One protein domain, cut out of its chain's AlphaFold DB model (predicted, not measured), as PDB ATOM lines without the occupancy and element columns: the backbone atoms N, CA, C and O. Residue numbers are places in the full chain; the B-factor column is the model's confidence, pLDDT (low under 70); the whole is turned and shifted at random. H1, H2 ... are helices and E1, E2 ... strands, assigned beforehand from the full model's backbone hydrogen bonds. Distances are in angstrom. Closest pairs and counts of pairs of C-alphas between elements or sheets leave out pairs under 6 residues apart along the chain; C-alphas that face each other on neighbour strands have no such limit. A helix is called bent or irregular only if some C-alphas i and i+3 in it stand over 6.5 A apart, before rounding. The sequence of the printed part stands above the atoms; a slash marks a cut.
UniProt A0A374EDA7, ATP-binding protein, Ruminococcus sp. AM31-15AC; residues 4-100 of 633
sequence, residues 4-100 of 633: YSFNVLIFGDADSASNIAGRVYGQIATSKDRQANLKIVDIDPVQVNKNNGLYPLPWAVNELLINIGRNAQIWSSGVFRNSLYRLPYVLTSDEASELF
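Overview. This is residues 4 to 100 of the 633 residues of the protein "ATP-binding protein" of Ruminococcus sp. AM31-15AC (UniProt A0A374EDA7). This is an open, loose set of helices in which no two touch: H1 lies along one side, joined by one long loop, residues 29 to 56, to H2, which is nearest the middle, and H4 comes near H2 at a steep angle. A long loop leaves H1, sticks out at residues 30 to 35 and folds back before it leads to H2; a second tip, residues 76 to 83, sticks out around the link from H3 to H4, and the last part folds back so that E1 meets residues 4 to 5. The printed part has 97 residues, with five named helices and one named strand in the order H1, H2, H3, H4, E1, H5. The class is mostly helix, although under half of the residues, 46 of 97, are in named elements. The whole is only just loose, close to compact, with a radius of gyration of the C-alphas of 15.2 A and spans of 42 by 41 by 24 A.

Along the chain. The printed part begins at Tyr 4, with its C-alpha at (200.297, 245.121, 274.978). H1, residues 14 to 28, begins with C-alpha 14 at (205.052, 219.230, 286.079) and is 21.1 A long. H2, residues 57 to 67, is 15.7 A long, and H3 is residues 72 to 75. H4, residues 82 to 89, is 13.6 A long and irregular: C-alphas 85 and 88 are 7.4 A apart. E1, residues 90 to 92, is followed by H5, residues 93 to 97, which ends with C-alpha 97 at (195.713, 246.305, 285.432).

Arrangement. H1 is apart from H2, H3, H4, E1 and H5. H2 and H3 are apart. H2 and H4 are close but not clearly touching; their closest C-alphas, those of Ile 66 and Tyr 85, are 6.2 A apart. These two helices run opposite ways at a steep tilt of 60 degrees. H3 and H4 are close but not clearly touching, with their closest C-alphas, those of Trp 75 and Asn 82, 7.5 A apart. H4 and E1 meet only through their link, as do E1 and H5. E1 pairs with no named strand, but its residues 90 to 91 pair antiparallel with residues 4 to 5. Every O i to N i+4 pair is within hydrogen-bond range in H1 and H5; in H2 it is 6 of 7, in H4 0 of 4 with 3 of 5 O i to N i+3 pairs within range, and H3 is too short for an O i to N i+4 pair.

Size, cuts and confidence. The two C-alphas farthest apart are those of Ser 16 and Gly 78, 42.5 A. The printed part has no cut. The link from H1 to H2, 28 residues, is long. The mean pLDDT of the printed part is 80.5, and residues 30 to 36 are under 70.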
ATOM      1  N   TYR A   4     199.173 245.935 274.530       82.50
ATOM      2  CA  TYR A   4     200.297 245.121 274.978       82.50
ATOM      3  C   TYR A   4     200.113 243.686 274.502       82.50
ATOM      4  O   TYR A   4     198.994 243.256 274.236       82.50
ATOM      5  N   SER A   5     201.208 242.940 274.366       83.56
ATOM      6  CA  SER A   5     201.125 241.487 274.211       83.56
ATOM      7  C   SER A   5     201.227 240.843 275.593       83.56
ATOM      8  O   SER A   5     202.147 241.189 276.332       83.56
ATOM      9  N   PHE A   6     200.319 239.931 275.948       81.56
ATOM     10  CA  PHE A   6     200.377 239.211 277.223       81.56
ATOM     11  C   PHE A   6     200.419 237.704 277.050       81.56
ATOM     12  O   PHE A   6     199.788 237.142 276.163       81.56
ATOM     13  N   ASN A   7     201.127 237.073 277.982       85.12
ATOM     14  CA  ASN A   7     201.076 235.652 278.281       85.12
ATOM     15  C   ASN A   7     201.318 235.500 279.791       85.12
ATOM     16  O   ASN A   7     202.087 236.271 280.366       85.12
ATOM     17  N   VAL A   8     200.698 234.508 280.432       85.06
ATOM     18  CA  VAL A   8     200.986 234.170 281.834       85.06
ATOM     19  C   VAL A   8     201.917 232.966 281.848       85.06
ATOM     20  O   VAL A   8     201.533 231.875 281.432       85.06
ATOM     21  N   LEU A   9     203.153 233.175 282.298       87.69
ATOM     22  CA  LEU A   9     204.153 232.118 282.408       87.69
ATOM     23  C   LEU A   9     204.129 231.517 283.809       87.69
ATOM     24  O   LEU A   9     204.278 232.230 284.799       87.69
ATOM     25  N   ILE A  10     203.969 230.198 283.879       87.12
ATOM     26  CA  ILE A  10     203.951 229.446 285.132       87.12
ATOM     27  C   ILE A  10     205.150 228.505 285.130       87.12
ATOM     28  O   ILE A  10     205.368 227.756 284.177       87.12
ATOM     29  N   PHE A  11     205.940 228.555 286.200       84.94
ATOM     30  CA  PHE A  11     207.118 227.717 286.376       84.94
ATOM     31  C   PHE A  11     206.956 226.828 287.606       84.94
ATOM     32  O   PHE A  11     206.535 227.289 288.662       84.94
ATOM     33  N   GLY A  12     207.341 225.566 287.466       86.00
ATOM     34  CA  GLY A  12     207.349 224.572 288.532       86.00
ATOM     35  C   GLY A  12     207.786 223.219 287.980       86.00
ATOM     36  O   GLY A  12     208.104 223.109 286.792       86.00
ATOM     37  N   ASP A  13     207.799 222.200 288.834       88.00
ATOM     38  CA  ASP A  13     207.696 220.814 288.375       88.00
ATOM     39  C   ASP A  13     206.345 220.585 287.670       88.00
ATOM     40  O   ASP A  13     205.438 221.416 287.764       88.00
ATOM     41  N   ALA A  14     206.218 219.483 286.927       83.81
ATOM     42  CA  ALA A  14     205.052 219.230 286.079       83.81
ATOM     43  C   ALA A  14     203.722 219.271 286.859       83.81
ATOM     44  O   ALA A  14     202.754 219.879 286.395       83.81
ATOM     45  N   ASP A  15     203.694 218.700 288.065       87.19
ATOM     46  CA  ASP A  15     202.487 218.631 288.888       87.19
ATOM     47  C   ASP A  15     202.140 220.001 289.478       87.19
ATOM     48  O   ASP A  15     200.984 220.438 289.427       87.19
ATOM     49  N   SER A  16     203.131 220.729 289.998       89.25
ATOM     50  CA  SER A  16     202.932 222.081 290.532       89.25
ATOM     51  C   SER A  16     202.500 223.066 289.447       89.25
ATOM     52  O   SER A  16     201.560 223.835 289.653       89.25
ATOM     53  N   ALA A  17     203.151 223.038 288.281       89.12
ATOM     54  CA  ALA A  17     202.831 223.932 287.173       89.12
ATOM     55  C   ALA A  17     201.409 223.686 286.652       89.12
ATOM     56  O   ALA A  17     200.653 224.642 286.482       89.12
ATOM     57  N   SER A  18     201.013 222.419 286.491       87.50
ATOM     58  CA  SER A  18     199.657 222.039 286.075       87.50
ATOM     59  C   SER A  18     198.598 222.482 287.092       87.50
ATOM     60  O   SER A  18     197.599 223.113 286.733       87.50
ATOM     61  N   ASN A  19     198.846 222.263 288.388       87.19
ATOM     62  CA  ASN A  19     197.939 222.695 289.455       87.19
ATOM     63  C   ASN A  19     197.777 224.221 289.519       87.19
ATOM     64  O   ASN A  19     196.658 224.727 289.652       87.19
ATOM     65  N   ILE A  20     198.880 224.971 289.425       87.12
ATOM     66  CA  ILE A  20     198.848 226.439 289.433       87.12
ATOM     67  C   ILE A  20     198.138 226.950 288.175       87.12
ATOM     68  O   ILE A  20     197.275 227.821 288.288       87.12
ATOM     69  N   ALA A  21     198.417 226.370 287.003       88.62
ATOM     70  CA  ALA A  21     197.753 226.725 285.752       88.62
ATOM     71  C   ALA A  21     196.238 226.520 285.825       88.62
ATOM     72  O   ALA A  21     195.488 227.424 285.457       88.62
ATOM     73  N   GLY A  22     195.775 225.397 286.382       85.75
ATOM     74  CA  GLY A  22     194.349 225.137 286.586       85.75
ATOM     75  C   GLY A  22     193.674 226.159 287.509       85.75
ATOM     76  O   GLY A  22     192.574 226.632 287.218       85.75
ATOM     77  N   ARG A  23     194.343 226.564 288.598       83.44
ATOM     78  CA  ARG A  23     193.818 227.588 289.521       83.44
ATOM     79  C   ARG A  23     193.757 228.973 288.883       83.44
ATOM     80  O   ARG A  23     192.744 229.654 289.022       83.44
ATOM     81  N   VAL A  24     194.816 229.373 288.180       82.81
ATOM     82  CA  VAL A  24     194.880 230.654 287.459       82.81
ATOM     83  C   VAL A  24     193.805 230.700 286.373       82.81
ATOM     84  O   VAL A  24     193.050 231.667 286.305       82.81
ATOM     85  N   TYR A  25     193.661 229.628 285.590       83.81
ATOM     86  CA  TYR A  25     192.603 229.499 284.590       83.81
ATOM     87  C   TYR A  25     191.212 229.669 285.214       83.81
ATOM     88  O   TYR A  25     190.416 230.472 284.733       83.81
ATOM     89  N   GLY A  26     190.933 228.965 286.317       77.81
ATOM     90  CA  GLY A  26     189.641 229.041 287.002       77.81
ATOM     91  C   GLY A  26     189.297 230.444 287.512       77.81
ATOM     92  O   GLY A  26     188.145 230.859 287.399       77.81
ATOM     93  N   GLN A  27     190.286 231.183 288.023       75.75
ATOM     94  CA  GLN A  27     190.121 232.561 288.511       75.75
ATOM     95  C   GLN A  27     189.885 233.572 287.383       75.75
ATOM     96  O   GLN A  27     189.067 234.475 287.524       75.75
ATOM     97  N   ILE A  28     190.566 233.429 286.245       75.44
ATOM     98  CA  ILE A  28     190.366 234.354 285.119       75.44
ATOM     99  C   ILE A  28     189.053 234.029 284.379       75.44
ATOM    100  O   ILE A  28     188.387 234.919 283.854       75.44
ATOM    101  N   ALA A  29     188.631 232.761 284.367       72.38
ATOM    102  CA  ALA A  29     187.419 232.320 283.681       72.38
ATOM    103  C   ALA A  29     186.104 232.563 284.460       72.38
ATOM    104  O   ALA A  29     185.034 232.283 283.922       72.38
ATOM    105  N   THR A  30     186.135 233.078 285.698       64.81
ATOM    106  CA  THR A  30     184.969 233.117 286.615       64.81
ATOM    107  C   THR A  30     183.954 234.254 286.377       64.81
ATOM    108  O   THR A  30     183.138 234.549 287.251       64.81
ATOM    109  N   SER A  31     183.948 234.898 285.205       59.97
ATOM    110  CA  SER A  31     182.984 235.969 284.889       59.97
ATOM    111  C   SER A  31     181.580 235.415 284.576       59.97
ATOM    112  O   SER A  31     181.441 234.400 283.894       59.97
ATOM    113  N   LYS A  32     180.527 236.089 285.072       55.84
ATOM    114  CA  LYS A  32     179.120 235.647 284.954       55.84
ATOM    115  C   LYS A  32     178.533 235.753 283.541       55.84
ATOM    116  O   LYS A  32     177.627 234.986 283.240       55.84
ATOM    117  N   ASP A  33     179.050 236.643 282.689       58.59
ATOM    118  CA  ASP A  33     178.426 236.945 281.389       58.59
ATOM    119  C   ASP A  33     179.286 236.580 280.166       58.59
ATOM    120  O   ASP A  33     178.748 236.431 279.068       58.59
ATOM    121  N   ARG A  34     180.611 236.403 280.312       60.00
ATOM    122  CA  ARG A  34     181.513 235.967 279.222       60.00
ATOM    123  C   ARG A  34     182.706 235.177 279.762       60.00
ATOM    124  O   ARG A  34     183.463 235.694 280.580       60.00
ATOM    125  N   GLN A  35     182.915 233.955 279.277       62.34
ATOM    126  CA  GLN A  35     184.133 233.193 279.574       62.34
ATOM    127  C   GLN A  35     185.290 233.693 278.703       62.34
ATOM    128  O   GLN A  35     185.160 233.783 277.481       62.34
ATOM    129  N   ALA A  36     186.426 234.006 279.327       68.69
ATOM    130  CA  ALA A  36     187.663 234.256 278.599       68.69
ATOM    131  C   ALA A  36     188.128 232.950 277.936       68.69
ATOM    132  O   ALA A  36     188.264 231.924 278.602       68.69
ATOM    133  N   ASN A  37     188.368 232.979 276.623       72.31
ATOM    134  CA  ASN A  37     188.826 231.812 275.872       72.31
ATOM    135  C   ASN A  37     190.341 231.630 276.048       72.31
ATOM    136  O   ASN A  37     191.137 231.968 275.171       72.31
ATOM    137  N   LEU A  38     190.734 231.178 277.237       77.88
ATOM    138  CA  LEU A  38     192.125 230.928 277.591       77.88
ATOM    139  C   LEU A  38     192.549 229.532 277.139       77.88
ATOM    140  O   LEU A  38     191.749 228.601 277.079       77.88
ATOM    141  N   LYS A  39     193.843 229.368 276.873       82.56
ATOM    142  CA  LYS A  39     194.436 228.076 276.535       82.56
ATOM    143  C   LYS A  39     195.642 227.822 277.425       82.56
ATOM    144  O   LYS A  39     196.524 228.670 277.517       82.56
ATOM    145  N   ILE A  40     195.692 226.642 278.035       86.25
ATOM    146  CA  ILE A  40     196.904 226.143 278.687       86.25
ATOM    147  C   ILE A  40     197.774 225.513 277.595       86.25
ATOM    148  O   ILE A  40     197.293 224.701 276.801       86.25
ATOM    149  N   VAL A  41     199.031 225.946 277.507       87.44
ATOM    150  CA  VAL A  41     199.995 225.467 276.513       87.44
ATOM    151  C   VAL A  41     201.258 225.040 277.240       87.44
ATOM    152  O   VAL A  41     201.921 225.871 277.856       87.44
ATOM    153  N   ASP A  42     201.597 223.758 277.131       87.25
ATOM    154  CA  ASP A  42     202.880 223.249 277.602       87.25
ATOM    155  C   ASP A  42     203.979 223.625 276.610       87.25
ATOM    156  O   ASP A  42     203.873 223.378 275.405       87.25
ATOM    157  N   ILE A  43     205.035 224.251 277.124       87.31
ATOM    158  CA  ILE A  43     206.178 224.712 276.340       87.31
ATOM    159  C   ILE A  43     207.402 223.909 276.758       87.31
ATOM    160  O   ILE A  43     207.748 223.865 277.940       87.31
ATOM    161  N   ASP A  44     208.090 223.325 275.778       85.69
ATOM    162  CA  ASP A  44     209.370 222.664 276.004       85.69
ATOM    163  C   ASP A  44     210.426 223.705 276.446       85.69
ATOM    164  O   ASP A  44     210.727 224.637 275.687       85.69
ATOM    165  N   PRO A  45     211.020 223.567 277.649       83.31
ATOM    166  CA  PRO A  45     212.037 224.488 278.156       83.31
ATOM    167  C   PRO A  45     213.235 224.692 277.221       83.31
ATOM    168  O   PRO A  45     213.866 225.754 277.268       83.31
ATOM    169  N   VAL A  46     213.560 223.696 276.388       85.19
ATOM    170  CA  VAL A  46     214.676 223.752 275.436       85.19
ATOM    171  C   VAL A  46     214.355 224.696 274.277       85.19
ATOM    172  O   VAL A  46     215.211 225.488 273.886       85.19
ATOM    173  N   GLN A  47     213.117 224.682 273.774       84.00
ATOM    174  CA  GLN A  47     212.696 225.492 272.621       84.00
ATOM    175  C   GLN A  47     212.768 226.997 272.889       84.00
ATOM    176  O   GLN A  47     212.999 227.781 271.973       84.00
ATOM    177  N   VAL A  48     212.597 227.398 274.147       85.56
ATOM    178  CA  VAL A  48     212.624 228.807 274.569       85.56
ATOM    179  C   VAL A  48     213.900 229.184 275.320       85.56
ATOM    180  O   VAL A  48     213.987 230.282 275.864       85.56
ATOM    181  N   ASN A  49     214.893 228.286 275.361       84.62
ATOM    182  CA  ASN A  49     216.149 228.471 276.089       84.62
ATOM    183  C   ASN A  49     215.935 228.985 277.531       84.62
ATOM    184  O   ASN A  49     216.579 229.937 277.983       84.62
ATOM    185  N   LYS A  50     214.999 228.355 278.258       81.88
ATOM    186  CA  LYS A  50     214.517 228.814 279.574       81.88
ATOM    187  C   LYS A  50     215.653 229.086 280.570       81.88
ATOM    188  O   LYS A  50     215.589 230.059 281.314       81.88
ATOM    189  N   ASN A  51     216.678 228.232 280.585       80.81
ATOM    190  CA  ASN A  51     217.716 228.254 281.619       80.81
ATOM    191  C   ASN A  51     218.803 229.315 281.384       80.81
ATOM    192  O   ASN A  51     219.374 229.801 282.354       80.81
ATOM    193  N   ASN A  52     219.065 229.704 280.130       79.25
ATOM    194  CA  ASN A  52     220.151 230.639 279.794       79.25
ATOM    195  C   ASN A  52     219.647 231.973 279.216       79.25
ATOM    196  O   ASN A  52     220.448 232.850 278.900       79.25
ATOM    197  N   GLY A  53     218.331 232.133 279.055       77.56
ATOM    198  CA  GLY A  53     217.715 233.247 278.339       77.56
ATOM    199  C   GLY A  53     216.577 233.918 279.097       77.56
ATOM    200  O   GLY A  53     215.574 234.237 278.473       77.56
ATOM    201  N   LEU A  54     216.704 234.154 280.411       78.56
ATOM    202  CA  LEU A  54     215.615 234.735 281.216       78.56
ATOM    203  C   LEU A  54     215.137 236.096 280.683       78.56
ATOM    204  O   LEU A  54     213.936 236.332 280.602       78.56
ATOM    205  N   TYR A  55     216.069 236.969 280.281       83.62
ATOM    206  CA  TYR A  55     215.735 238.270 279.702       83.62
ATOM    207  C   TYR A  55     214.953 238.137 278.384       83.62
ATOM    208  O   TYR A  55     213.845 238.648 278.336       83.62
ATOM    209  N   PRO A  56     215.426 237.430 277.337       87.44
ATOM    210  CA  PRO A  56     214.666 237.279 276.091       87.44
ATOM    211  C   PRO A  56     213.437 236.351 276.189       87.44
ATOM    212  O   PRO A  56     212.660 236.282 275.235       87.44
ATOM    213  N   LEU A  57     213.237 235.650 277.310       86.06
ATOM    214  CA  LEU A  57     212.226 234.601 277.463       86.06
ATOM    215  C   LEU A  57     210.794 235.029 277.088       86.06
ATOM    216  O   LEU A  57     210.148 234.274 276.360       86.06
ATOM    217  N   PRO A  58     210.278 236.210 277.497       85.38
ATOM    218  CA  PRO A  58     208.923 236.624 277.128       85.38
ATOM    219  C   PRO A  58     208.730 236.754 275.612       85.38
ATOM    220  O   PRO A  58     207.684 236.377 275.086       85.38
ATOM    221  N   TRP A  59     209.751 237.239 274.899       86.56
ATOM    222  CA  TRP A  59     209.727 237.374 273.442       86.56
ATOM    223  C   TRP A  59     209.838 236.017 272.746       86.56
ATOM    224  O   TRP A  59     209.061 235.745 271.836       86.56
ATOM    225  N   ALA A  60     210.742 235.148 273.209       87.25
ATOM    226  CA  ALA A  60     210.910 233.800 272.665       87.25
ATOM    227  C   ALA A  60     209.631 232.959 272.811       87.25
ATOM    228  O   ALA A  60     209.194 232.310 271.863       87.25
ATOM    229  N   VAL A  61     208.990 233.024 273.982       88.19
ATOM    230  CA  VAL A  61     207.702 232.366 274.229       88.19
ATOM    231  C   VAL A  61     206.611 232.949 273.336       88.19
ATOM    232  O   VAL A  61     205.840 232.201 272.741       88.19
ATOM    233  N   ASN A  62     206.531 234.274 273.223       87.25
ATOM    234  CA  ASN A  62     205.505 234.917 272.410       87.25
ATOM    235  C   ASN A  62     205.626 234.542 270.921       87.25
ATOM    236  O   ASN A  62     204.616 234.234 270.292       87.25
ATOM    237  N   GLU A  63     206.840 234.514 270.367       85.75
ATOM    238  CA  GLU A  63     207.085 234.061 268.988       85.75
ATOM    239  C   GLU A  63     206.676 232.601 268.774       85.75
ATOM    240  O   GLU A  63     206.031 232.264 267.779       85.75
ATOM    241  N   LEU A  64     206.991 231.726 269.729       86.50
ATOM    242  CA  LEU A  64     206.573 230.329 269.693       86.50
ATOM    243  C   LEU A  64     205.038 230.209 269.698       86.50
ATOM    244  O   LEU A  64     204.460 229.556 268.830       86.50
ATOM    245  N   LEU A  65     204.363 230.893 270.626       85.81
ATOM    246  CA  LEU A  65     202.906 230.848 270.780       85.81
ATOM    247  C   LEU A  65     202.160 231.394 269.562       85.81
ATOM    248  O   LEU A  65     201.171 230.792 269.145       85.81
ATOM    249  N   ILE A  66     202.648 232.476 268.950       83.25
ATOM    250  CA  ILE A  66     202.058 233.052 267.734       83.25
ATOM    251  C   ILE A  66     201.954 232.007 266.608       83.25
ATOM    252  O   ILE A  66     200.959 231.991 265.870       83.25
ATOM    253  N   ASN A  67     202.949 231.123 266.517       78.38
ATOM    254  CA  ASN A  67     203.083 230.130 265.455       78.38
ATOM    255  C   ASN A  67     202.438 228.769 265.783       78.38
ATOM    256  O   ASN A  67     202.172 227.979 264.873       78.38
ATOM    257  N   ILE A  68     202.128 228.484 267.052       79.88
ATOM    258  CA  ILE A  68     201.546 227.201 267.474       79.88
ATOM    259  C   ILE A  68     200.104 227.029 266.972       79.88
ATOM    260  O   ILE A  68     199.247 227.898 267.123       79.88
ATOM    261  N   GLY A  69     199.803 225.843 266.430       71.25
ATOM    262  CA  GLY A  69     198.432 225.414 266.122       71.25
ATOM    263  C   GLY A  69     197.756 226.184 264.983       71.25
ATOM    264  O   GLY A  69     196.528 226.203 264.897       71.25
ATOM    265  N   ARG A  70     198.532 226.843 264.114       77.69
ATOM    266  CA  ARG A  70     198.014 227.587 262.961       77.69
ATOM    267  C   ARG A  70     197.820 226.667 261.758       77.69
ATOM    268  O   ARG A  70     198.730 225.954 261.350       77.69
ATOM    269  N   ASN A  71     196.636 226.717 261.150       80.00
ATOM    270  CA  ASN A  71     196.364 225.988 259.916       80.00
ATOM    271  C   ASN A  71     196.952 226.749 258.716       80.00
ATOM    272  O   ASN A  71     196.454 227.815 258.346       80.00
ATOM    273  N   ALA A  72     197.988 226.180 258.099       77.69
ATOM    274  CA  ALA A  72     198.679 226.780 256.962       77.69
ATOM    275  C   ALA A  72     197.741 227.097 255.784       77.69
ATOM    276  O   ALA A  72     197.934 228.115 255.126       77.69
ATOM    277  N   GLN A  73     196.696 226.297 255.542       78.75
ATOM    278  CA  GLN A  73     195.751 226.515 254.438       78.75
ATOM    279  C   GLN A  73     194.872 227.755 254.657       78.75
ATOM    280  O   GLN A  73     194.584 228.484 253.713       78.75
ATOM    281  N   ILE A  74     194.479 228.039 255.903       80.44
ATOM    282  CA  ILE A  74     193.645 229.208 256.230       80.44
ATOM    283  C   ILE A  74     194.456 230.493 256.076       80.44
ATOM    284  O   ILE A  74     193.984 231.461 255.484       80.44
ATOM    285  N   TRP A  75     195.688 230.509 256.576       79.38
ATOM    286  CA  TRP A  75     196.515 231.717 256.561       79.38
ATOM    287  C   TRP A  75     197.201 231.975 255.214       79.38
ATOM    288  O   TRP A  75     197.528 233.116 254.911       79.38
ATOM    289  N   SER A  76     197.332 230.951 254.363       78.69
ATOM    290  CA  SER A  76     197.747 231.102 252.958       78.69
ATOM    291  C   SER A  76     196.590 231.387 251.990       78.69
ATOM    292  O   SER A  76     196.836 231.624 250.811       78.69
ATOM    293  N   SER A  77     195.339 231.434 252.469       82.19
ATOM    294  CA  SER A  77     194.145 231.659 251.632       82.19
ATOM    295  C   SER A  77     194.032 233.065 251.021       82.19
ATOM    296  O   SER A  77     193.164 233.299 250.185       82.19
ATOM    297  N   GLY A  78     194.851 234.024 251.469       77.06
ATOM    298  CA  GLY A  78     194.776 235.433 251.059       77.06
ATOM    299  C   GLY A  78     193.620 236.230 251.684       77.06
ATOM    300  O   GLY A  78     193.565 237.446 251.520       77.06
ATOM    301  N   VAL A  79     192.725 235.576 252.436       79.50
ATOM    302  CA  VAL A  79     191.555 236.204 253.080       79.50
ATOM    303  C   VAL A  79     191.930 236.945 254.370       79.50
ATOM    304  O   VAL A  79     191.332 237.968 254.702       79.50
ATOM    305  N   PHE A  80     192.941 236.467 255.098       78.44
ATOM    306  CA  PHE A  80     193.359 237.021 256.387       78.44
ATOM    307  C   PHE A  80     194.753 237.645 256.304       78.44
ATOM    308  O   PHE A  80     195.642 237.124 255.636       78.44
ATOM    309  N   ARG A  81     194.968 238.757 257.017       78.44
ATOM    310  CA  ARG A  81     196.288 239.397 257.126       78.44
ATOM    311  C   ARG A  81     197.089 238.800 258.280       78.44
ATOM    312  O   ARG A  81     196.547 238.615 259.369       78.44
ATOM    313  N   ASN A  82     198.401 238.642 258.089       74.38
ATOM    314  CA  ASN A  82     199.332 238.179 259.133       74.38
ATOM    315  C   ASN A  82     199.317 239.063 260.392       74.38
ATOM    316  O   ASN A  82     199.610 238.595 261.486       74.38
ATOM    317  N   SER A  83     198.907 240.331 260.280       74.31
ATOM    318  CA  SER A  83     198.729 241.225 261.432       74.31
ATOM    319  C   SER A  83     197.707 240.710 262.455       74.31
ATOM    320  O   SER A  83     197.782 241.073 263.625       74.31
ATOM    321  N   LEU A  84     196.775 239.841 262.045       79.19
ATOM    322  CA  LEU A  84     195.777 239.233 262.929       79.19
ATOM    323  C   LEU A  84     196.352 238.105 263.802       79.19
ATOM    324  O   LEU A  84     195.681 237.663 264.731       79.19
ATOM    325  N   TYR A  85     197.595 237.667 263.563       80.56
ATOM    326  CA  TYR A  85     198.249 236.606 264.342       80.56
ATOM    327  C   TYR A  85     198.346 236.949 265.829       80.56
ATOM    328  O   TYR A  85     198.250 236.072 266.687       80.56
ATOM    329  N   ARG A  86     198.528 238.239 266.121       79.38
ATOM    330  CA  ARG A  86     198.751 238.755 267.471       79.38
ATOM    331  C   ARG A  86     197.454 239.017 268.229       79.38
ATOM    332  O   ARG A  86     197.512 239.142 269.442       79.38
ATOM    333  N   LEU A  87     196.307 239.074 267.545       82.06
ATOM    334  CA  LEU A  87     195.031 239.487 268.139       82.06
ATOM    335  C   LEU A  87     194.639 238.682 269.398       82.06
ATOM    336  O   LEU A  87     194.232 239.315 270.364       82.06
ATOM    337  N   PRO A  88     194.814 237.343 269.459       80.88
ATOM    338  CA  PRO A  88     194.490 236.568 270.665       80.88
ATOM    339  C   PRO A  88     195.401 236.844 271.869       80.88
ATOM    340  O   PRO A  88     195.077 236.440 272.978       80.88
ATOM    341  N   TYR A  89     196.544 237.489 271.643       82.25
ATOM    342  CA  TYR A  89     197.575 237.747 272.648       82.25
ATOM    343  C   TYR A  89     197.649 239.223 273.020       82.25
ATOM    344  O   TYR A  89     198.618 239.635 273.649       82.25
ATOM    345  N   VAL A  90     196.687 240.041 272.587       85.56
ATOM    346  CA  VAL A  90     196.673 241.476 272.857       85.56
ATOM    347  C   VAL A  90     195.687 241.798 273.971       85.56
ATOM    348  O   VAL A  90     194.567 241.298 273.969       85.56
ATOM    349  N   LEU A  91     196.112 242.666 274.885       83.75
ATOM    350  CA  LEU A  91     195.282 243.268 275.926       83.75
ATOM    351  C   LEU A  91     195.511 244.783 275.992       83.75
ATOM    352  O   LEU A  91     196.572 245.300 275.620       83.75
ATOM    353  N   THR A  92     194.508 245.497 276.471       85.06
ATOM    354  CA  THR A  92     194.572 246.925 276.798       85.06
ATOM    355  C   THR A  92     195.281 247.160 278.136       85.06
ATOM    356  O   THR A  92     195.456 246.241 278.936       85.06
ATOM    357  N   SER A  93     195.691 248.406 278.404       80.69
ATOM    358  CA  SER A  93     196.204 248.805 279.727       80.69
ATOM    359  C   SER A  93     195.234 248.476 280.860       80.69
ATOM    360  O   SER A  93     195.661 248.054 281.932       80.69
ATOM    361  N   ASP A  94     193.940 248.647 280.605       76.75
ATOM    362  CA  ASP A  94     192.891 248.512 281.610       76.75
ATOM    363  C   ASP A  94     192.690 247.029 281.944       76.75
ATOM    364  O   ASP A  94     192.721 246.650 283.111       76.75
ATOM    365  N   GLU A  95     192.643 246.163 280.926       77.69
ATOM    366  CA  GLU A  95     192.618 244.704 281.101       77.69
ATOM    367  C   GLU A  95     193.886 244.175 281.788       77.69
ATOM    368  O   GLU A  95     193.813 243.254 282.599       77.69
ATOM    369  N   ALA A  96     195.055 244.758 281.499       78.31
ATOM    370  CA  ALA A  96     196.304 244.371 282.150       78.31
ATOM    371  C   ALA A  96     196.298 244.698 283.648       78.31
ATOM    372  O   ALA A  96     196.790 243.901 284.446       78.31
ATOM    373  N   SER A  97     195.735 245.847 284.037       75.44
ATOM    374  CA  SER A  97     195.713 246.305 285.432       75.44
ATOM    375  C   SER A  97     194.979 245.341 286.372       75.44
ATOM    376  O   SER A  97     195.333 245.225 287.545       75.44
ATOM    377  N   GLU A  98     194.035 244.564 285.839       71.62
ATOM    378  CA  GLU A  98     193.274 243.567 286.591       71.62
ATOM    379  C   GLU A  98     194.114 242.371 287.059       71.62
ATOM    380  O   GLU A  98     193.803 241.751 288.078       71.62
ATOM    381  N   LEU A  99     195.215 242.068 286.363       71.00
ATOM    382  CA  LEU A  99     196.160 241.015 286.750       71.00
ATOM    383  C   LEU A  99     197.158 241.487 287.820       71.00
ATOM    384  O   LEU A  99     197.721 240.664 288.541       71.00
ATOM    385  N   PHE A 100     197.365 242.801 287.945       71.00
ATOM    386  CA  PHE A 100     198.331 243.416 288.860       71.00
ATOM    387  C   PHE A 100     197.621 244.138 290.009       71.00
ATOM    388  O   PHE A 100     197.802 245.336 290.230       71.00
TER     389      PHE A 100